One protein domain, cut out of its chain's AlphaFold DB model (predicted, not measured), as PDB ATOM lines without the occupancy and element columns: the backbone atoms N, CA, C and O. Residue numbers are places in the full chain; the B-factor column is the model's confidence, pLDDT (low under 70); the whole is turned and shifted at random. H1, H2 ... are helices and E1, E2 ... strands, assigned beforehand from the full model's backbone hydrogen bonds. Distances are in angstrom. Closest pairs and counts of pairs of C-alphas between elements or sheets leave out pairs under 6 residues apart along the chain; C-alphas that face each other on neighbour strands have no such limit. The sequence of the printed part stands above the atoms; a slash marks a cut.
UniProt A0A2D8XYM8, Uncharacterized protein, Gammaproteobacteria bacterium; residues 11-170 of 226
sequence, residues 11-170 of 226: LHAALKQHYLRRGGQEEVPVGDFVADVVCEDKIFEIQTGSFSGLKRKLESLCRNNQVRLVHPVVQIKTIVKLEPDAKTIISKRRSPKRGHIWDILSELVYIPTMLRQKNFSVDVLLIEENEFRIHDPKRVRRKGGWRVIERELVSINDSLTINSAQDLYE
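AT A GLANCE: This is residues 11 to 170 of the 226 residues of an uncharacterized protein of Gammaproteobacteria bacterium (UniProt A0A2D8XYM8). One long, strongly twisted sheet makes the core; its long strands E4, E6 and E7 run side by side and bend, and the sheet curls round H1. Short strands E1, E2 and E3 widen it at one end and E5 at the other, while H2 and H3 pack on one shared face. The printed part has 160 residues with five named helices and seven named strands, in the order H1 E1 E2 E3 H2 E4 E5 H3 H4 E6 E7 H5, and its class is mixed, helices and strands. The sheet is branched, with parallel and antiparallel pairs. The whole is compact, with a radius of gyration of the C-alphas of 17.6 A and spans of 50 by 34 by 32 A.

HOW THE PARTS SIT: E4, residues 66 to 82, has three neighbours and bends by 73 degrees at residue 78. On one side of it are E3, residues 42 to 46, parallel, with N 43 and O 66 at 2.8 A, and E5, residues 89 to 94, antiparallel, with N 79 and O 93 at 2.8 A. On the other side is E6, residues 120 to 136, parallel, with N 71 and O 123 at 2.8 A. E6 forms a hairpin with E7, residues 145 to 162, with N 124 and O 160 at 2.8 A. E1, residues 25 to 30, E2, residues 33 to 39, and E3 form a meander, each strand the antiparallel neighbour of the one before, with N 35 and O 28 at 2.8 A and N 44 and O 37 at 2.8 A. The sheet curls round H1, residues 11 to 19; the closest C-alphas of H1 and E7 are those of Leu 11 and Glu 152, 4.9 A. H2, residues 55 to 61, stands up from the sheet at 57 degrees, and E3, H2 and E4 form a strand-helix-strand unit, two parallel neighbour strands with a helix between, its crossover right-handed. H3, residues 101 to 108, is on the same face as H2, at a height over the sheet of 8.1 A. H4, residues 112 to 116, and H5, residues 166 to 170, only graze the sheet. Every O i to N i+4 pair is within hydrogen-bond range in H1 and H2, against 1 of 4 in H3, 0 of 1 in H4 and 0 of 1 in H5, where O i to N i+3 gives 4 of 5, 2 of 2 and 2 of 2.

IN THESE COORDINATES: E4 measures 41.0 A from first to last C-alpha, E6 39.5 A and E7 36.7 A. H1 begins at C-alpha 11, (172.745, 163.520, 131.246), and H5 ends at C-alpha 170, (164.588, 187.882, 140.327).

THE WHOLE: The two C-alphas farthest apart, those of Glu 40 and Arg 142, are 53.2 A apart. The printed part has no cut and no long link. The mean pLDDT of the printed part is 94.7, and no printed residue is under 70.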
ATOM      1  N   LEU A  11     173.274 162.334 130.570       96.50
ATOM      2  CA  LEU A  11     172.745 163.520 131.246       96.50
ATOM      3  C   LEU A  11     171.227 163.683 131.059       96.50
ATOM      4  O   LEU A  11     170.546 164.052 132.009       96.50
ATOM      5  N   HIS A  12     170.702 163.449 129.852       96.06
ATOM      6  CA  HIS A  12     169.262 163.557 129.588       96.06
ATOM      7  C   HIS A  12     168.513 162.462 130.349       96.06
ATOM      8  O   HIS A  12     167.643 162.799 131.149       96.06
ATOM      9  N   ALA A  13     168.981 161.214 130.263       95.06
ATOM     10  CA  ALA A  13     168.417 160.086 131.004       95.06
ATOM     11  C   ALA A  13     168.429 160.305 132.525       95.06
ATOM     12  O   ALA A  13     167.419 160.096 133.193       95.06
ATOM     13  N   ALA A  14     169.538 160.789 133.091       96.12
ATOM     14  CA  ALA A  14     169.630 161.065 134.525       96.12
ATOM     15  C   ALA A  14     168.638 162.150 134.979       96.12
ATOM     16  O   ALA A  14     168.044 162.041 136.052       96.12
ATOM     17  N   LEU A  15     168.429 163.189 134.164       96.31
ATOM     18  CA  LEU A  15     167.445 164.233 134.451       96.31
ATOM     19  C   LEU A  15     166.008 163.744 134.245       96.31
ATOM     20  O   LEU A  15     165.151 164.065 135.062       96.31
ATOM     21  N   LYS A  16     165.743 162.940 133.212       94.88
ATOM     22  CA  LYS A  16     164.444 162.292 132.987       94.88
ATOM     23  C   LYS A  16     164.047 161.466 134.215       94.88
ATOM     24  O   LYS A  16     163.006 161.717 134.815       94.88
ATOM     25  N   GLN A  17     164.961 160.615 134.687       94.06
ATOM     26  CA  GLN A  17     164.789 159.818 135.903       94.06
ATOM     27  C   GLN A  17     164.592 160.676 137.162       94.06
ATOM     28  O   GLN A  17     163.789 160.330 138.020       94.06
ATOM     29  N   HIS A  18     165.272 161.823 137.274       94.06
ATOM     30  CA  HIS A  18     165.072 162.743 138.399       94.06
ATOM     31  C   HIS A  18     163.643 163.315 138.461       94.06
ATOM     32  O   HIS A  18     163.113 163.532 139.551       94.06
ATOM     33  N   TYR A  19     163.012 163.550 137.308       93.38
ATOM     34  CA  TYR A  19     161.635 164.051 137.226       93.38
ATOM     35  C   TYR A  19     160.578 162.948 137.205       93.38
ATOM     36  O   TYR A  19     159.395 163.240 137.401       93.38
ATOM     37  N   LEU A  20     160.982 161.692 137.021       92.25
ATOM     38  CA  LEU A  20     160.086 160.551 137.064       92.25
ATOM     39  C   LEU A  20     159.604 160.307 138.503       92.25
ATOM     40  O   LEU A  20     160.261 159.664 139.323       92.25
ATOM     41  N   ARG A  21     158.426 160.841 138.836       80.56
ATOM     42  CA  ARG A  21     157.752 160.562 140.112       80.56
ATOM     43  C   ARG A  21     157.018 159.223 140.054       80.56
ATOM     44  O   ARG A  21     156.792 158.652 138.989       80.56
ATOM     45  N   ARG A  22     156.594 158.717 141.215       71.12
ATOM     46  CA  ARG A  22     155.794 157.487 141.307       71.12
ATOM     47  C   ARG A  22     154.517 157.623 140.466       71.12
ATOM     48  O   ARG A  22     153.710 158.504 140.731       71.12
ATOM     49  N   GLY A  23     154.340 156.730 139.493       72.75
ATOM     50  CA  GLY A  23     153.208 156.755 138.557       72.75
ATOM     51  C   GLY A  23     153.420 157.633 137.319       72.75
ATOM     52  O   GLY A  23     152.530 157.687 136.475       72.75
ATOM     53  N   GLY A  24     154.578 158.287 137.193       87.19
ATOM     54  CA  GLY A  24     154.978 158.964 135.967       87.19
ATOM     55  C   GLY A  24     155.280 157.976 134.841       87.19
ATOM     56  O   GLY A  24     155.646 156.823 135.083       87.19
ATOM     57  N   GLN A  25     155.108 158.437 133.608       91.19
ATOM     58  CA  GLN A  25     155.393 157.691 132.388       91.19
ATOM     59  C   GLN A  25     156.473 158.412 131.589       91.19
ATOM     60  O   GLN A  25     156.507 159.642 131.559       91.19
ATOM     61  N   GLU A  26     157.337 157.645 130.934       93.31
ATOM     62  CA  GLU A  26     158.368 158.171 130.039       93.31
ATOM     63  C   GLU A  26     157.958 157.984 128.577       93.31
ATOM     64  O   GLU A  26     157.204 157.067 128.251       93.31
ATOM     65  N   GLU A  27     158.473 158.852 127.703       89.56
ATOM     66  CA  GLU A  27     158.327 158.744 126.242       89.56
ATOM     67  C   GLU A  27     156.866 158.633 125.771       89.56
ATOM     68  O   GLU A  27     156.505 157.827 124.911       89.56
ATOM     69  N   VAL A  28     156.001 159.477 126.334       90.56
ATOM     70  CA  VAL A  28     154.555 159.438 126.084       90.56
ATOM     71  C   VAL A  28     154.208 160.200 124.799       90.56
ATOM     72  O   VAL A  28     154.531 161.386 124.689       90.56
ATOM     73  N   PRO A  29     153.509 159.589 123.823       92.25
ATOM     74  CA  PRO A  29     152.994 160.310 122.663       92.25
ATOM     75  C   PRO A  29     151.923 161.334 123.067       92.25
ATOM     76  O   PRO A  29     150.906 160.985 123.662       92.25
ATOM     77  N   VAL A  30     152.122 162.600 122.698       90.06
ATOM     78  CA  VAL A  30     151.185 163.708 122.924       90.06
ATOM     79  C   VAL A  30     150.995 164.466 121.609       90.06
ATOM     80  O   VAL A  30     151.794 165.329 121.229       90.06
ATOM     81  N   GLY A  31     149.922 164.128 120.893       88.31
ATOM     82  CA  GLY A  31     149.683 164.628 119.538       88.31
ATOM     83  C   GLY A  31     150.784 164.171 118.577       88.31
ATOM     84  O   GLY A  31     151.053 162.978 118.472       88.31
ATOM     85  N   ASP A  32     151.436 165.124 117.908       90.25
ATOM     86  CA  ASP A  32     152.505 164.859 116.929       90.25
ATOM     87  C   ASP A  32     153.906 164.726 117.556       90.25
ATOM     88  O   ASP A  32     154.905 164.594 116.843       90.25
ATOM     89  N   PHE A  33     154.013 164.825 118.882       93.12
ATOM     90  CA  PHE A  33     155.284 164.842 119.600       93.12
ATOM     91  C   PHE A  33     155.345 163.743 120.657       93.12
ATOM     92  O   PHE A  33     154.324 163.216 121.087       93.12
ATOM     93  N   VAL A  34     156.559 163.423 121.099       92.50
ATOM     94  CA  VAL A  34     156.807 162.537 122.239       92.50
ATOM     95  C   VAL A  34     157.315 163.387 123.399       92.50
ATOM     96  O   VAL A  34     158.266 164.157 123.220       92.50
ATOM     97  N   ALA A  35     156.637 163.280 124.538       93.44
ATOM     98  CA  ALA A  35     156.997 163.921 125.792       93.44
ATOM     99  C   ALA A  35     158.004 163.069 126.568       93.44
ATOM    100  O   ALA A  35     157.854 161.850 126.624       93.44
ATOM    101  N   ASP A  36     159.007 163.702 127.184       94.62
ATOM    102  CA  ASP A  36     160.045 162.970 127.919       94.62
ATOM    103  C   ASP A  36     159.489 162.317 129.188       94.62
ATOM    104  O   ASP A  36     159.675 161.116 129.374       94.62
ATOM    105  N   VAL A  37     158.789 163.086 130.031       95.94
ATOM    106  CA  VAL A  37     158.110 162.583 131.235       95.94
ATOM    107  C   VAL A  37     156.719 163.192 131.346       95.94
ATOM    108  O   VAL A  37     156.544 164.403 131.207       95.94
ATOM    109  N   VAL A  38     155.732 162.369 131.677       94.62
ATOM    110  CA  VAL A  38     154.382 162.806 132.045       94.62
ATOM    111  C   VAL A  38     154.087 162.326 133.457       94.62
ATOM    112  O   VAL A  38     154.122 161.129 133.730       94.62
ATOM    113  N   CYS A  39     153.811 163.260 134.365       91.19
ATOM    114  CA  CYS A  39     153.325 162.961 135.710       91.19
ATOM    115  C   CYS A  39     151.996 163.682 135.914       91.19
ATOM    116  O   CYS A  39     151.968 164.913 135.891       91.19
ATOM    117  N   GLU A  40     150.925 162.921 136.152       85.12
ATOM    118  CA  GLU A  40     149.565 163.471 136.249       85.12
ATOM    119  C   GLU A  40     149.258 164.332 135.002       85.12
ATOM    120  O   GLU A  40     149.449 163.862 133.882       85.12
ATOM    121  N   ASP A  41     148.865 165.596 135.182       83.81
ATOM    122  CA  ASP A  41     148.545 166.537 134.097       83.81
ATOM    123  C   ASP A  41     149.728 167.449 133.701       83.81
ATOM    124  O   ASP A  41     149.549 168.497 133.064       83.81
ATOM    125  N   LYS A  42     150.955 167.090 134.109       93.75
ATOM    126  CA  LYS A  42     152.168 167.870 133.845       93.75
ATOM    127  C   LYS A  42     153.162 167.101 132.986       93.75
ATOM    128  O   LYS A  42     153.597 166.000 133.318       93.75
ATOM    129  N   ILE A  43     153.569 167.748 131.904       96.62
ATOM    130  CA  ILE A  43     154.615 167.302 130.994       96.62
ATOM    131  C   ILE A  43     155.931 167.954 131.407       96.62
ATOM    132  O   ILE A  43     156.003 169.178 131.529       96.62
ATOM    133  N   PHE A  44     156.980 167.154 131.558       97.31
ATOM    134  CA  PHE A  44     158.351 167.630 131.672       97.31
ATOM    135  C   PHE A  44     159.102 167.306 130.383       97.31
ATOM    136  O   PHE A  44     159.163 166.158 129.952       97.31
ATOM    137  N   GLU A  45     159.659 168.342 129.767       97.38
ATOM    138  CA  GLU A  45     160.490 168.262 128.566       97.38
ATOM    139  C   GLU A  45     161.937 168.516 128.974       97.38
ATOM    140  O   GLU A  45     162.265 169.618 129.412       97.38
ATOM    141  N   ILE A  46     162.806 167.515 128.865       97.06
ATOM    142  CA  ILE A  46     164.206 167.624 129.260       97.06
ATOM    143  C   ILE A  46     165.011 168.091 128.048       97.06
ATOM    144  O   ILE A  46     165.192 167.373 127.067       97.06
ATOM    145  N   GLN A  47     165.571 169.296 128.120       96.75
ATOM    146  CA  GLN A  47     166.409 169.834 127.057       96.75
ATOM    147  C   GLN A  47     167.829 170.069 127.557       96.75
ATOM    148  O   GLN A  47     168.109 171.055 128.229       96.75
ATOM    149  N   THR A  48     168.774 169.221 127.157       95.44
ATOM    150  CA  THR A  48     170.196 169.354 127.535       95.44
ATOM    151  C   THR A  48     171.031 170.174 126.543       95.44
ATOM    152  O   THR A  48     172.226 170.393 126.775       95.44
ATOM    153  N   GLY A  49     170.430 170.569 125.415       92.69
ATOM    154  CA  GLY A  49     171.031 171.359 124.337       92.69
ATOM    155  C   GLY A  49     170.327 172.701 124.127       92.69
ATOM    156  O   GLY A  49     169.659 173.207 125.022       92.69
ATOM    157  N   SER A  50     170.464 173.276 122.930       95.56
ATOM    158  CA  SER A  50     169.896 174.599 122.651       95.56
ATOM    159  C   SER A  50     168.367 174.590 122.553       95.56
ATOM    160  O   SER A  50     167.793 173.606 122.097       95.56
ATOM    161  N   PHE A  51     167.707 175.696 122.908       97.69
ATOM    162  CA  PHE A  51     166.257 175.871 122.736       97.69
ATOM    163  C   PHE A  51     165.837 176.180 121.290       97.69
ATOM    164  O   PHE A  51     164.642 176.246 120.980       97.69
ATOM    165  N   SER A  52     166.799 176.365 120.384       95.00
ATOM    166  CA  SER A  52     166.520 176.555 118.961       95.00
ATOM    167  C   SER A  52     165.680 175.402 118.396       95.00
ATOM    168  O   SER A  52     165.995 174.230 118.584       95.00
ATOM    169  N   GLY A  53     164.592 175.737 117.698       94.50
ATOM    170  CA  GLY A  53     163.683 174.761 117.087       94.50
ATOM    171  C   GLY A  53     162.627 174.159 118.023       94.50
ATOM    172  O   GLY A  53     161.708 173.505 117.532       94.50
ATOM    173  N   LEU A  54     162.674 174.423 119.335       95.31
ATOM    174  CA  LEU A  54     161.703 173.855 120.283       95.31
ATOM    175  C   LEU A  54     160.341 174.542 120.275       95.31
ATOM    176  O   LEU A  54     159.352 173.932 120.676       95.31
ATOM    177  N   LYS A  55     160.272 175.792 119.802       94.69
ATOM    178  CA  LYS A  55     159.067 176.627 119.890       94.69
ATOM    179  C   LYS A  55     157.805 175.898 119.422       94.69
ATOM    180  O   LYS A  55     156.834 175.843 120.161       94.69
ATOM    181  N   ARG A  56     157.848 175.266 118.241       95.44
ATOM    182  CA  ARG A  56     156.698 174.546 117.668       95.44
ATOM    183  C   ARG A  56     156.235 173.378 118.547       95.44
ATOM    184  O   ARG A  56     155.034 173.196 118.714       95.44
ATOM    185  N   LYS A  57     157.178 172.594 119.088       95.69
ATOM    186  CA  LYS A  57     156.879 171.467 119.988       95.69
ATOM    187  C   LYS A  57     156.215 171.987 121.259       95.69
ATOM    188  O   LYS A  57     155.105 171.576 121.581       95.69
ATOM    189  N   LEU A  58     156.859 172.945 121.925       96.81
ATOM    190  CA  LEU A  58     156.381 173.495 123.192       96.81
ATOM    191  C   LEU A  58     155.016 174.177 123.044       96.81
ATOM    192  O   LEU A  58     154.130 173.929 123.851       96.81
ATOM    193  N   GLU A  59     154.798 174.969 121.989       95.69
ATOM    194  CA  GLU A  59     153.490 175.583 121.720       95.69
ATOM    195  C   GLU A  59     152.390 174.538 121.526       95.69
ATOM    196  O   GLU A  59     151.282 174.743 122.012       95.69
ATOM    197  N   SER A  60     152.678 173.426 120.844       95.25
ATOM    198  CA  SER A  60     151.710 172.342 120.652       95.25
ATOM    199  C   SER A  60     151.367 171.648 121.968       95.25
ATOM    200  O   SER A  60     150.191 171.434 122.255       95.25
ATOM    201  N   LEU A  61     152.380 171.328 122.777       94.94
ATOM    202  CA  LEU A  61     152.191 170.659 124.064       94.94
ATOM    203  C   LEU A  61     151.429 171.549 125.058       94.94
ATOM    204  O   LEU A  61     150.502 171.074 125.712       94.94
ATOM    205  N   CYS A  62     151.738 172.849 125.105       95.62
ATOM    206  CA  CYS A  62     151.115 173.809 126.020       95.62
ATOM    207  C   CYS A  62     149.624 174.079 125.754       95.62
ATOM    208  O   CYS A  62     148.970 174.683 126.607       95.62
ATOM    209  N   ARG A  63     149.071 173.681 124.593       92.81
ATOM    210  CA  ARG A  63     147.655 173.946 124.259       92.81
ATOM    211  C   ARG A  63     146.702 173.343 125.284       92.81
ATOM    212  O   ARG A  63     145.757 174.010 125.683       92.81
ATOM    213  N   ASN A  64     146.984 172.113 125.705       90.62
ATOM    214  CA  ASN A  64     146.092 171.326 126.559       90.62
ATOM    215  C   ASN A  64     146.773 170.804 127.830       90.62
ATOM    216  O   ASN A  64     146.108 170.170 128.638       90.62
ATOM    217  N   ASN A  65     148.074 171.047 128.013       94.38
ATOM    218  CA  ASN A  65     148.851 170.463 129.105       94.38
ATOM    219  C   ASN A  65     149.687 171.533 129.801       94.38
ATOM    220  O   ASN A  65     150.137 172.479 129.151       94.38
ATOM    221  N   GLN A  66     149.961 171.347 131.094       96.25
ATOM    222  CA  GLN A  66     151.018 172.100 131.763       96.25
ATOM    223  C   GLN A  66     152.373 171.545 131.328       96.25
ATOM    224  O   GLN A  66     152.645 170.364 131.513       96.25
ATOM    225  N   VAL A  67     153.232 172.390 130.769       97.69
ATOM    226  CA  VAL A  67     154.555 172.008 130.277       97.69
ATOM    227  C   VAL A  67     155.630 172.708 131.093       97.69
ATOM    228  O   VAL A  67     155.659 173.936 131.221       97.69
ATOM    229  N   ARG A  68     156.552 171.906 131.615       97.94
ATOM    230  CA  ARG A  68     157.764 172.337 132.295       97.94
ATOM    231  C   ARG A  68     158.969 171.963 131.440       97.94
ATOM    232  O   ARG A  68     159.291 170.788 131.297       97.94
ATOM    233  N   LEU A  69     159.642 172.955 130.867       98.50
ATOM    234  CA  LEU A  69     160.919 172.736 130.192       98.50
ATOM    235  C   LEU A  69     162.028 172.671 131.242       98.50
ATOM    236  O   LEU A  69     162.260 173.646 131.948       98.50
ATOM    237  N   VAL A  70     162.721 171.549 131.344       98.56
ATOM    238  CA  VAL A  70     163.837 171.355 132.271       98.56
ATOM    239  C   VAL A  70     165.143 171.557 131.515       98.56
ATOM    240  O   VAL A  70     165.395 170.898 130.504       98.56
ATOM    241  N   HIS A  71     165.997 172.450 132.006       98.56
ATOM    242  CA  HIS A  71     167.286 172.739 131.390       98.56
ATOM    243  C   HIS A  71     168.426 172.766 132.416       98.56
ATOM    244  O   HIS A  71     168.399 173.571 133.352       98.56
ATOM    245  N   PRO A  72     169.470 171.937 132.235       98.19
ATOM    246  CA  PRO A  72     170.653 172.000 133.072       98.19
ATOM    247  C   PRO A  72     171.584 173.144 132.659       98.19
ATOM    248  O   PRO A  72     172.088 173.192 131.536       98.19
ATOM    249  N   VAL A  73     171.923 173.996 133.620       98.06
ATOM    250  CA  VAL A  73     173.031 174.946 133.549       98.06
ATOM    251  C   VAL A  73     174.224 174.373 134.306       98.06
ATOM    252  O   VAL A  73     174.158 174.060 135.492       98.06
ATOM    253  N   VAL A  74     175.360 174.244 133.624       97.88
ATOM    254  CA  VAL A  74     176.545 173.608 134.210       97.88
ATOM    255  C   VAL A  74     177.275 174.568 135.144       97.88
ATOM    256  O   VAL A  74     178.091 175.382 134.707       97.88
ATOM    257  N   GLN A  75     177.021 174.440 136.442       98.06
ATOM    258  CA  GLN A  75     177.674 175.227 137.481       98.06
ATOM    259  C   GLN A  75     179.126 174.788 137.681       98.06
ATOM    260  O   GLN A  75     180.022 175.624 137.826       98.06
ATOM    261  N   ILE A  76     179.368 173.477 137.688       98.25
ATOM    262  CA  ILE A  76     180.691 172.882 137.869       98.25
ATOM    263  C   ILE A  76     180.896 171.827 136.787       98.25
ATOM    264  O   ILE A  76     180.046 170.977 136.553       98.25
ATOM    265  N   LYS A  77     182.044 171.885 136.110       97.94
ATOM    266  CA  LYS A  77     182.386 170.939 135.048       97.94
ATOM    267  C   LYS A  77     183.735 170.305 135.314       97.94
ATOM    268  O   LYS A  77     184.734 171.023 135.411       97.94
ATOM    269  N   THR A  78     183.785 168.984 135.318       98.44
ATOM    270  CA  THR A  78     185.034 168.227 135.266       98.44
ATOM    271  C   THR A  78     185.243 167.701 133.853       98.44
ATOM    272  O   THR A  78     184.400 167.010 133.297       98.44
ATOM    273  N   ILE A  79     186.364 168.066 133.232       98.19
ATOM    274  CA  ILE A  79     186.722 167.606 131.888       98.19
ATOM    275  C   ILE A  79     187.535 166.326 132.038       98.19
ATOM    276  O   ILE A  79     188.623 166.356 132.624       98.19
ATOM    277  N   VAL A  80     187.028 165.238 131.466       98.12
ATOM    278  CA  VAL A  80     187.703 163.941 131.407       98.12
ATOM    279  C   VAL A  80     188.111 163.687 129.963       98.12
ATOM    280  O   VAL A  80     187.274 163.637 129.067       98.12
ATOM    281  N   LYS A  81     189.413 163.580 129.708       97.69
ATOM    282  CA  LYS A  81     189.935 163.222 128.388       97.69
ATOM    283  C   LYS A  81     190.226 161.735 128.360       97.69
ATOM    284  O   LYS A  81     190.924 161.247 129.246       97.69
ATOM    285  N   LEU A  82     189.719 161.067 127.338       96.81
ATOM    286  CA  LEU A  82     189.844 159.636 127.133       96.81
ATOM    287  C   LEU A  82     190.700 159.346 125.899       96.81
ATOM    288  O   LEU A  82     190.748 160.154 124.962       96.81
ATOM    289  N   GLU A  83     191.343 158.185 125.913       94.88
ATOM    290  CA  GLU A  83     191.917 157.569 124.720       94.88
ATOM    291  C   GLU A  83     190.816 157.220 123.699       94.88
ATOM    292  O   GLU A  83     189.623 157.216 124.030       94.88
ATOM    293  N   PRO A  84     191.174 156.920 122.434       90.56
ATOM    294  CA  PRO A  84     190.210 156.507 121.413       90.56
ATOM    295  C   PRO A  84     189.363 155.279 121.779       90.56
ATOM    296  O   PRO A  84     188.317 155.077 121.167       90.56
ATOM    297  N   ASP A  85     189.785 154.478 122.765       91.12
ATOM    298  CA  ASP A  85     189.034 153.330 123.291       91.12
ATOM    299  C   ASP A  85     187.804 153.716 124.141       91.12
ATOM    300  O   ASP A  85     187.036 152.834 124.525       91.12
ATOM    301  N   ALA A  86     187.623 155.013 124.426       89.44
ATOM    302  CA  ALA A  86     186.571 155.581 125.271       89.44
ATOM    303  C   ALA A  86     186.537 155.051 126.718       89.44
ATOM    304  O   ALA A  86     185.540 155.231 127.413       89.44
ATOM    305  N   LYS A  87     187.616 154.418 127.190       90.00
ATOM    306  CA  LYS A  87     187.690 153.781 128.515       90.00
ATOM    307  C   LYS A  87     188.884 154.270 129.318       90.00
ATOM    308  O   LYS A  87     188.768 154.494 130.522       90.00
ATOM    309  N   THR A  88     190.023 154.468 128.666       94.75
ATOM    310  CA  THR A  88     191.263 154.834 129.345       94.75
ATOM    311  C   THR A  88     191.334 156.347 129.551       94.75
ATOM    312  O   THR A  88     191.287 157.121 128.596       94.75
ATOM    313  N   ILE A  89     191.452 156.789 130.808       96.88
ATOM    314  CA  ILE A  89     191.554 158.214 131.159       96.88
ATOM    315  C   ILE A  89     192.978 158.722 130.911       96.88
ATOM    316  O   ILE A  89     193.915 158.323 131.593       96.88
ATOM    317  N   ILE A  90     193.113 159.688 130.001       96.88
ATOM    318  CA  ILE A  90     194.352 160.445 129.754       96.88
ATOM    319  C   ILE A  90     194.545 161.510 130.835       96.88
ATOM    320  O   ILE A  90     195.643 161.737 131.332       96.88
ATOM    321  N   SER A  91     193.478 162.247 131.156       97.38
ATOM    322  CA  SER A  91     193.529 163.286 132.188       97.38
ATOM    323  C   SER A  91     192.139 163.648 132.693       97.38
ATOM    324  O   SER A  91     191.155 163.580 131.956       97.38
ATOM    325  N   LYS A  92     192.081 164.103 133.943       97.69
ATOM    326  CA  LYS A  92     190.871 164.602 134.593       97.69
ATOM    327  C   LYS A  92     191.202 165.914 135.281       97.69
ATOM    328  O   LYS A  92     192.156 165.988 136.049       97.69
ATOM    329  N   ARG A  93     190.438 166.966 134.992       97.88
ATOM    330  CA  ARG A  93     190.597 168.256 135.677       97.88
ATOM    331  C   ARG A  93     189.285 169.006 135.791       97.88
ATOM    332  O   ARG A  93     188.465 168.977 134.874       97.88
ATOM    333  N   ARG A  94     189.145 169.788 136.855       97.00
ATOM    334  CA  ARG A  94     188.056 170.757 136.973       97.00
ATOM    335  C   ARG A  94     188.253 171.906 135.971       97.00
ATOM    336  O   ARG A  94     189.373 172.356 135.706       97.00
ATOM    337  N   SER A  95     187.165 172.357 135.361       95.50
ATOM    338  CA  SER A  95     187.120 173.579 134.560       95.50
ATOM    339  C   SER A  95     187.112 174.799 135.488       95.50
ATOM    340  O   SER A  95     186.381 174.787 136.474       95.50
ATOM    341  N   PRO A  96     187.856 175.875 135.174       94.31
ATOM    342  CA  PRO A  96     187.788 177.114 135.950       94.31
ATOM    343  C   PRO A  96     186.470 177.876 135.735       94.31
ATOM    344  O   PRO A  96     186.124 178.740 136.533       94.31
ATOM    345  N   LYS A  97     185.736 177.588 134.649       91.75
ATOM    346  CA  LYS A  97     184.440 178.222 134.378       91.75
ATOM    347  C   LYS A  97     183.393 177.726 135.369       91.75
ATOM    348  O   LYS A  97     183.261 176.513 135.532       91.75
ATOM    349  N   ARG A  98     182.626 178.661 135.928       94.44
ATOM    350  CA  ARG A  98     181.429 178.383 136.721       94.44
ATOM    351  C   ARG A  98     180.210 178.947 136.011       94.44
ATOM    352  O   ARG A  98     180.253 180.101 135.591       94.44
ATOM    353  N   GLY A  99     179.187 178.118 135.847       94.19
ATOM    354  CA  GLY A  99     177.884 178.566 135.367       94.19
ATOM    355  C   GLY A  99     177.081 179.226 136.479       94.19
ATOM    356  O   GLY A  99     177.335 178.990 137.664       94.19
ATOM    357  N   HIS A 100     176.116 180.041 136.082       96.31
ATOM    358  CA  HIS A 100     175.199 180.734 136.976       96.31
ATOM    359  C   HIS A 100     173.764 180.621 136.468       96.31
ATOM    360  O   HIS A 100     173.555 180.474 135.270       96.31
ATOM    361  N   ILE A 101     172.767 180.731 137.350       95.62
ATOM    362  CA  ILE A 101     171.357 180.492 137.007       95.62
ATOM    363  C   ILE A 101     170.887 181.314 135.793       95.62
ATOM    364  O   ILE A 101     170.221 180.790 134.905       95.62
ATOM    365  N   TRP A 102     171.341 182.566 135.674       96.38
ATOM    366  CA  TRP A 102     171.021 183.463 134.560       96.38
ATOM    367  C   TRP A 102     171.671 183.081 133.222       96.38
ATOM    368  O   TRP A 102     171.323 183.668 132.199       96.38
ATOM    369  N   ASP A 103     172.564 182.088 133.164       97.19
ATOM    370  CA  ASP A 103     173.078 181.561 131.890       97.19
ATOM    371  C   ASP A 103     171.957 180.952 131.026       97.19
ATOM    372  O   ASP A 103     172.087 180.907 129.798       97.19
ATOM    373  N   ILE A 104     170.814 180.598 131.634       98.06
ATOM    374  CA  ILE A 104     169.576 180.226 130.932       98.06
ATOM    375  C   ILE A 104     169.122 181.290 129.923       98.06
ATOM    376  O   ILE A 104     168.526 180.961 128.898       98.06
ATOM    377  N   LEU A 105     169.449 182.569 130.149       98.44
ATOM    378  CA  LEU A 105     169.116 183.657 129.228       98.44
ATOM    379  C   LEU A 105     169.690 183.425 127.832       98.44
ATOM    380  O   LEU A 105     169.113 183.886 126.850       98.44
ATOM    381  N   SER A 106     170.801 182.691 127.728       97.44
ATOM    382  CA  SER A 106     171.387 182.340 126.439       97.44
ATOM    383  C   SER A 106     170.545 181.379 125.605       97.44
ATOM    384  O   SER A 106     170.700 181.373 124.384       97.44
ATOM    385  N   GLU A 107     169.621 180.662 126.241       98.38
ATOM    386  CA  GLU A 107     168.659 179.778 125.597       98.38
ATOM    387  C   GLU A 107     167.265 180.415 125.503       98.38
ATOM    388  O   GLU A 107     166.592 180.295 124.476       98.38
ATOM    389  N   LEU A 108     166.849 181.205 126.501       98.31
ATOM    390  CA  LEU A 108     165.569 181.925 126.461       98.31
ATOM    391  C   LEU A 108     165.458 182.900 125.285       98.31
ATOM    392  O   LEU A 108     164.345 183.177 124.851       98.31
ATOM    393  N   VAL A 109     166.570 183.373 124.707       98.31
ATOM    394  CA  VAL A 109     166.529 184.182 123.473       98.31
ATOM    395  C   VAL A 109     165.859 183.474 122.289       98.31
ATOM    396  O   VAL A 109     165.381 184.160 121.389       98.31
ATOM    397  N   TYR A 110     165.798 182.138 122.263       98.38
ATOM    398  CA  TYR A 110     165.159 181.389 121.172       98.38
ATOM    399  C   TYR A 110     163.643 181.258 121.336       98.38
ATOM    400  O   TYR A 110     162.925 181.113 120.346       98.38
ATOM    401  N   ILE A 111     163.148 181.308 122.573       97.69
ATOM    402  CA  ILE A 111     161.735 181.095 122.906       97.69
ATOM    403  C   ILE A 111     161.193 182.122 123.918       97.69
ATOM    404  O   ILE A 111     160.388 181.751 124.770       97.69
ATOM    405  N   PRO A 112     161.555 183.419 123.850       97.31
ATOM    406  CA  PRO A 112     161.257 184.355 124.934       97.31
ATOM    407  C   PRO A 112     159.750 184.477 125.158       97.31
ATOM    408  O   PRO A 112     159.279 184.469 126.287       97.31
ATOM    409  N   THR A 113     158.971 184.479 124.075       96.44
ATOM    410  CA  THR A 113     157.512 184.617 124.107       96.44
ATOM    411  C   THR A 113     156.790 183.433 124.754       96.44
ATOM    412  O   THR A 113     155.612 183.572 125.072       96.44
ATOM    413  N   MET A 114     157.458 182.287 124.947       97.56
ATOM    414  CA  MET A 114     156.873 181.143 125.654       97.56
ATOM    415  C   MET A 114     156.594 181.465 127.121       97.56
ATOM    416  O   MET A 114     155.600 180.981 127.644       97.56
ATOM    417  N   LEU A 115     157.372 182.350 127.755       97.06
ATOM    418  CA  LEU A 115     157.156 182.757 129.154       97.06
ATOM    419  C   LEU A 115     155.868 183.577 129.375       97.06
ATOM    420  O   LEU A 115     155.536 183.900 130.510       97.06
ATOM    421  N   ARG A 116     155.124 183.919 128.311       95.19
ATOM    422  CA  ARG A 116     153.762 184.479 128.419       95.19
ATOM    423  C   ARG A 116     152.664 183.418 128.464       95.19
ATOM    424  O   ARG A 116     151.517 183.745 128.758       95.19
ATOM    425  N   GLN A 117     152.974 182.176 128.101       95.44
ATOM    426  CA  GLN A 117     151.994 181.098 128.083       95.44
ATOM    427  C   GLN A 117     151.722 180.650 129.519       95.44
ATOM    428  O   GLN A 117     152.636 180.217 130.209       95.44
ATOM    429  N   LYS A 118     150.458 180.694 129.954       94.31
ATOM    430  CA  LYS A 118     150.060 180.312 131.325       94.31
ATOM    431  C   LYS A 118     150.428 178.871 131.688       94.31
ATOM    432  O   LYS A 118     150.658 178.568 132.849       94.31
ATOM    433  N   ASN A 119     150.475 177.998 130.685       96.81
ATOM    434  CA  ASN A 119     150.774 176.582 130.847       96.81
ATOM    435  C   ASN A 119     152.262 176.258 130.651       96.81
ATOM    436  O   ASN A 119     152.605 175.085 130.564       96.81
ATOM    437  N   PHE A 120     153.142 177.257 130.534       98.06
ATOM    438  CA  PHE A 120     154.568 177.045 130.308       98.06
ATOM    439  C   PHE A 120     155.396 177.563 131.478       98.06
ATOM    440  O   PHE A 120     155.152 178.642 132.000       98.06
ATOM    441  N   SER A 121     156.414 176.802 131.853       98.38
ATOM    442  CA  SER A 121     157.402 177.203 132.856       98.38
ATOM    443  C   SER A 121     158.741 176.528 132.566       98.38
ATOM    444  O   SER A 121     158.796 175.548 131.818       98.38
ATOM    445  N   VAL A 122     159.826 177.050 133.137       98.56
ATOM    446  CA  VAL A 122     161.184 176.528 132.933       98.56
ATOM    447  C   VAL A 122     161.817 176.188 134.275       98.56
ATOM    448  O   VAL A 122     161.914 177.064 135.126       98.56
ATOM    449  N   ASP A 123     162.283 174.954 134.444       98.44
ATOM    450  CA  ASP A 123     163.170 174.584 135.550       98.44
ATOM    451  C   ASP A 123     164.618 174.694 135.094       98.44
ATOM    452  O   ASP A 123     165.061 174.011 134.169       98.44
ATOM    453  N   VAL A 124     165.363 175.567 135.760       98.44
ATOM    454  CA  VAL A 124     166.787 175.772 135.538       98.44
ATOM    455  C   VAL A 124     167.538 175.065 136.651       98.44
ATOM    456  O   VAL A 124     167.409 175.432 137.816       98.44
ATOM    457  N   LEU A 125     168.326 174.055 136.298       98.50
ATOM    458  CA  LEU A 125     169.056 173.241 137.269       98.50
ATOM    459  C   LEU A 125     170.535 173.591 137.230       98.50
ATOM    460  O   LEU A 125     171.183 173.390 136.203       98.50
ATOM    461  N   LEU A 126     171.092 174.076 138.336       98.44
ATOM    462  CA  LEU A 126     172.533 174.240 138.471       98.44
ATOM    463  C   LEU A 126     173.158 172.888 138.789       98.44
ATOM    464  O   LEU A 126     172.991 172.364 139.885       98.44
ATOM    465  N   ILE A 127     173.885 172.331 137.824       98.44
ATOM    466  CA  ILE A 127     174.441 170.982 137.934       98.44
ATOM    467  C   ILE A 127     175.963 170.965 138.047       98.44
ATOM    468  O   ILE A 127     176.668 171.841 137.526       98.44
ATOM    469  N   GLU A 128     176.469 169.906 138.667       98.50
ATOM    470  CA  GLU A 128     177.817 169.411 138.431       98.50
ATOM    471  C   GLU A 128     177.783 168.290 137.384       98.50
ATOM    472  O   GLU A 128     176.928 167.405 137.438       98.50
ATOM    473  N   GLU A 129     178.711 168.322 136.426       98.06
ATOM    474  CA  GLU A 129     178.822 167.285 135.396       98.06
ATOM    475  C   GLU A 129     180.268 166.833 135.149       98.06
ATOM    476  O   GLU A 129     181.223 167.623 135.242       98.06
ATOM    477  N   ASN A 130     180.411 165.583 134.710       98.25
ATOM    478  CA  ASN A 130     181.585 165.125 133.975       98.25
ATOM    479  C   ASN A 130     181.331 165.295 132.471       98.25
ATOM    480  O   ASN A 130     180.318 164.844 131.941       98.25
ATOM    481  N   GLU A 131     182.261 165.937 131.765       97.75
ATOM    482  CA  GLU A 131     182.239 166.042 130.305       97.75
ATOM    483  C   GLU A 131     183.389 165.219 129.723       97.75
ATOM    484  O   GLU A 131     184.566 165.597 129.825       97.75
ATOM    485  N   PHE A 132     183.039 164.100 129.097       97.19
ATOM    486  CA  PHE A 132     183.993 163.172 128.512       97.19
ATOM    487  C   PHE A 132     184.338 163.587 127.088       97.19
ATOM    488  O   PHE A 132     183.468 163.910 126.269       97.19
ATOM    489  N   ARG A 133     185.636 163.589 126.780       96.88
ATOM    490  CA  ARG A 133     186.159 164.012 125.484       96.88
ATOM    491  C   ARG A 133     187.153 163.020 124.910       96.88
ATOM    492  O   ARG A 133     188.066 162.598 125.606       96.88
ATOM    493  N   ILE A 134     187.057 162.791 123.606       96.06
ATOM    494  CA  ILE A 134     188.047 162.040 122.821       96.06
ATOM    495  C   ILE A 134     188.721 162.985 121.828       96.06
ATOM    496  O   ILE A 134     188.111 163.950 121.358       96.06
ATOM    497  N   HIS A 135     189.993 162.745 121.522       94.00
ATOM    498  CA  HIS A 135     190.681 163.488 120.477       94.00
ATOM    499  C   HIS A 135     190.205 163.042 119.086       94.00
ATOM    500  O   HIS A 135     190.325 161.881 118.713       94.00
ATOM    501  N   ASP A 136     189.697 163.985 118.298       91.19
ATOM    502  CA  ASP A 136     189.285 163.782 116.916       91.19
ATOM    503  C   ASP A 136     190.282 164.486 115.977       91.19
ATOM    504  O   ASP A 136     190.316 165.723 115.926       91.19
ATOM    505  N   PRO A 137     191.096 163.739 115.207       89.56
ATOM    506  CA  PRO A 137     192.102 164.315 114.317       89.56
ATOM    507  C   PRO A 137     191.497 165.127 113.160       89.56
ATOM    508  O   PRO A 137     192.191 165.944 112.555       89.56
ATOM    509  N   LYS A 138     190.206 164.949 112.856       89.94
ATOM    510  CA  LYS A 138     189.503 165.637 111.766       89.94
ATOM    511  C   LYS A 138     188.730 166.870 112.237       89.94
ATOM    512  O   LYS A 138     188.298 167.655 111.395       89.94
ATOM    513  N   ARG A 139     188.590 167.089 113.552       84.88
ATOM    514  CA  ARG A 139     187.750 168.167 114.109       84.88
ATOM    515  C   ARG A 139     188.155 169.570 113.645       84.88
ATOM    516  O   ARG A 139     187.290 170.394 113.367       84.88
ATOM    517  N   VAL A 140     189.455 169.854 113.574       87.38
ATOM    518  CA  VAL A 140     189.987 171.101 113.009       87.38
ATOM    519  C   VAL A 140     190.976 170.736 111.921       87.38
ATOM    520  O   VAL A 140     191.922 169.983 112.164       87.38
ATOM    521  N   ARG A 141     190.781 171.292 110.720       85.50
ATOM    522  CA  ARG A 141     191.658 171.045 109.571       85.50
ATOM    523  C   ARG A 141     193.124 171.237 109.982       85.50
ATOM    524  O   ARG A 141     193.498 172.310 110.449       85.50
ATOM    525  N   ARG A 142     193.938 170.191 109.786       82.81
ATOM    526  CA  ARG A 142     195.380 170.102 110.116       82.81
ATOM    527  C   ARG A 142     195.761 170.092 111.606       82.81
ATOM    528  O   ARG A 142     196.941 169.921 111.884       82.81
ATOM    529  N   LYS A 143     194.834 170.277 112.551       85.81
ATOM    530  CA  LYS A 143     195.153 170.357 113.995       85.81
ATOM    531  C   LYS A 143     194.412 169.342 114.866       85.81
ATOM    532  O   LYS A 143     194.836 169.108 115.991       85.81
ATOM    533  N   GLY A 144     193.321 168.756 114.370       90.56
ATOM    534  CA  GLY A 144     192.430 167.939 115.188       90.56
ATOM    535  C   GLY A 144     191.801 168.727 116.338       90.56
ATOM    536  O   GLY A 144     191.804 169.958 116.360       90.56
ATOM    537  N   GLY A 145     191.210 168.026 117.297       93.06
ATOM    538  CA  GLY A 145     190.673 168.643 118.501       93.06
ATOM    539  C   GLY A 145     189.843 167.692 119.349       93.06
ATOM    540  O   GLY A 145     189.328 166.688 118.882       93.06
ATOM    541  N   TRP A 146     189.669 168.035 120.620       93.88
ATOM    542  CA  TRP A 146     188.910 167.232 121.582       93.88
ATOM    543  C   TRP A 146     187.414 167.361 121.356       93.88
ATOM    544  O   TRP A 146     186.909 168.442 121.626       93.88
ATOM    545  N   ARG A 147     186.699 166.324 120.914       93.12
ATOM    546  CA  ARG A 147     185.225 166.278 120.809       93.12
ATOM    547  C   ARG A 147     184.590 165.790 122.104       93.12
ATOM    548  O   ARG A 147     185.126 164.883 122.723       93.12
ATOM    549  N   VAL A 148     183.460 166.381 122.490       93.50
ATOM    550  CA  VAL A 148     182.624 165.841 123.573       93.50
ATOM    551  C   VAL A 148     181.931 164.599 123.036       93.50
ATOM    552  O   VAL A 148     181.410 164.632 121.919       93.50
ATOM    553  N   ILE A 149     181.974 163.515 123.797       94.31
ATOM    554  CA  ILE A 149     181.274 162.273 123.458       94.31
ATOM    555  C   ILE A 149     180.121 161.994 124.412       94.31
ATOM    556  O   ILE A 149     179.131 161.411 123.995       94.31
ATOM    557  N   GLU A 150     180.228 162.460 125.654       94.31
ATOM    558  CA  GLU A 150     179.280 162.137 126.705       94.31
ATOM    559  C   GLU A 150     179.303 163.218 127.787       94.31
ATOM    560  O   GLU A 150     180.330 163.866 128.030       94.31
ATOM    561  N   ARG A 151     178.146 163.426 128.412       96.94
ATOM    562  CA  ARG A 151     177.970 164.256 129.601       96.94
ATOM    563  C   ARG A 151     177.239 163.415 130.631       96.94
ATOM    564  O   ARG A 151     176.228 162.802 130.296       96.94
ATOM    565  N   GLU A 152     177.740 163.423 131.851       97.12
ATOM    566  CA  GLU A 152     177.205 162.660 132.974       97.12
ATOM    567  C   GLU A 152     176.868 163.619 134.115       97.12
ATOM    568  O   GLU A 152     177.684 164.474 134.473       97.12
ATOM    569  N   LEU A 153     175.667 163.473 134.676       98.19
ATOM    570  CA  LEU A 153     175.228 164.223 135.847       98.19
ATOM    571  C   LEU A 153     175.948 163.702 137.096       98.19
ATOM    572  O   LEU A 153     175.866 162.519 137.404       98.19
ATOM    573  N   VAL A 154     176.609 164.593 137.833       98.31
ATOM    574  CA  VAL A 154     177.206 164.275 139.140       98.31
ATOM    575  C   VAL A 154     176.240 164.650 140.259       98.31
ATOM    576  O   VAL A 154     175.969 163.843 141.143       98.31
ATOM    577  N   SER A 155     175.699 165.867 140.214       98.25
ATOM    578  CA  SER A 155     174.729 166.359 141.194       98.25
ATOM    579  C   SER A 155     173.919 167.531 140.645       98.25
ATOM    580  O   SER A 155     174.362 168.248 139.745       98.25
ATOM    581  N   ILE A 156     172.734 167.740 141.221       98.38
ATOM    582  CA  ILE A 156     171.966 168.982 141.100       98.38
ATOM    583  C   ILE A 156     172.232 169.766 142.384       98.38
ATOM    584  O   ILE A 156     171.912 169.298 143.473       98.38
ATOM    585  N   ASN A 157     172.880 170.918 142.256       97.62
ATOM    586  CA  ASN A 157     173.353 171.712 143.388       97.62
ATOM    587  C   ASN A 157     172.335 172.768 143.820       97.62
ATOM    588  O   ASN A 157     172.308 173.142 144.987       97.62
ATOM    589  N   ASP A 158     171.552 173.275 142.869       97.25
ATOM    590  CA  ASP A 158     170.530 174.293 143.090       97.25
ATOM    591  C   ASP A 158     169.538 174.298 141.915       97.25
ATOM    592  O   ASP A 158     169.818 173.734 140.848       97.25
ATOM    593  N   SER A 159     168.388 174.942 142.087       96.81
ATOM    594  CA  SER A 159     167.356 175.038 141.059       96.81
ATOM    595  C   SER A 159     166.526 176.308 141.181       96.81
ATOM    596  O   SER A 159     166.187 176.723 142.284       96.81
ATOM    597  N   LEU A 160     166.105 176.851 140.040       97.00
ATOM    598  CA  LEU A 160     165.120 177.925 139.962       97.00
ATOM    599  C   LEU A 160     164.021 177.547 138.973       97.00
ATOM    600  O   LEU A 160     164.313 177.127 137.853       97.00
ATOM    601  N   THR A 161     162.768 177.770 139.357       98.00
ATOM    602  CA  THR A 161     161.635 177.690 138.436       98.00
ATOM    603  C   THR A 161     161.245 179.088 137.969       98.00
ATOM    604  O   THR A 161     160.843 179.914 138.779       98.00
ATOM    605  N   ILE A 162     161.277 179.318 136.658       98.25
ATOM    606  CA  ILE A 162     160.707 180.503 136.007       98.25
ATOM    607  C   ILE A 162     159.279 180.141 135.582       98.25
ATOM    608  O   ILE A 162     159.074 179.428 134.594       98.25
ATOM    609  N   ASN A 163     158.285 180.595 136.341       97.25
ATOM    610  CA  ASN A 163     156.863 180.375 136.073       97.25
ATOM    611  C   ASN A 163     156.283 181.417 135.118       97.25
ATOM    612  O   ASN A 163     155.297 181.143 134.437       97.25
ATOM    613  N   SER A 164     156.867 182.613 135.083       94.94
ATOM    614  CA  SER A 164     156.344 183.720 134.291       94.94
ATOM    615  C   SER A 164     157.441 184.645 133.770       94.94
ATOM    616  O   SER A 164     158.613 184.545 134.131       94.94
ATOM    617  N   ALA A 165     157.049 185.576 132.901       94.19
ATOM    618  CA  ALA A 165     157.920 186.641 132.423       94.19
ATOM    619  C   ALA A 165     158.451 187.526 133.570       94.19
ATOM    620  O   ALA A 165     159.575 188.018 133.482       94.19
ATOM    621  N   GLN A 166     157.658 187.730 134.626       93.19
ATOM    622  CA  GLN A 166     157.982 188.596 135.760       93.19
ATOM    623  C   GLN A 166     159.093 188.015 136.639       93.19
ATOM    624  O   GLN A 166     159.928 188.775 137.123       93.19
ATOM    625  N   ASP A 167     159.167 186.689 136.766       96.12
ATOM    626  CA  ASP A 167     160.191 185.982 137.550       96.12
ATOM    627  C   ASP A 167     161.612 186.283 137.028       96.12
ATOM    628  O   ASP A 167     162.593 186.168 137.754       96.12
ATOM    629  N   LEU A 168     161.757 186.751 135.780       96.25
ATOM    630  CA  LEU A 168     163.051 187.197 135.252       96.25
ATOM    631  C   LEU A 168     163.643 188.375 136.038       96.25
ATOM    632  O   LEU A 168     164.861 188.555 136.023       96.25
ATOM    633  N   TYR A 169     162.820 189.182 136.713       94.44
ATOM    634  CA  TYR A 169     163.313 190.261 137.566       94.44
ATOM    635  C   TYR A 169     164.047 189.755 138.809       94.44
ATOM    636  O   TYR A 169     164.870 190.493 139.336       94.44
ATOM    637  N   GLU A 170     163.846 188.499 139.218       93.56
ATOM    638  CA  GLU A 170     164.588 187.882 140.327       93.56
ATOM    639  C   GLU A 170     166.086 187.730 140.023       93.56
ATOM    640  O   GLU A 170     166.894 187.543 140.927       93.56
TER     641      GLU A 170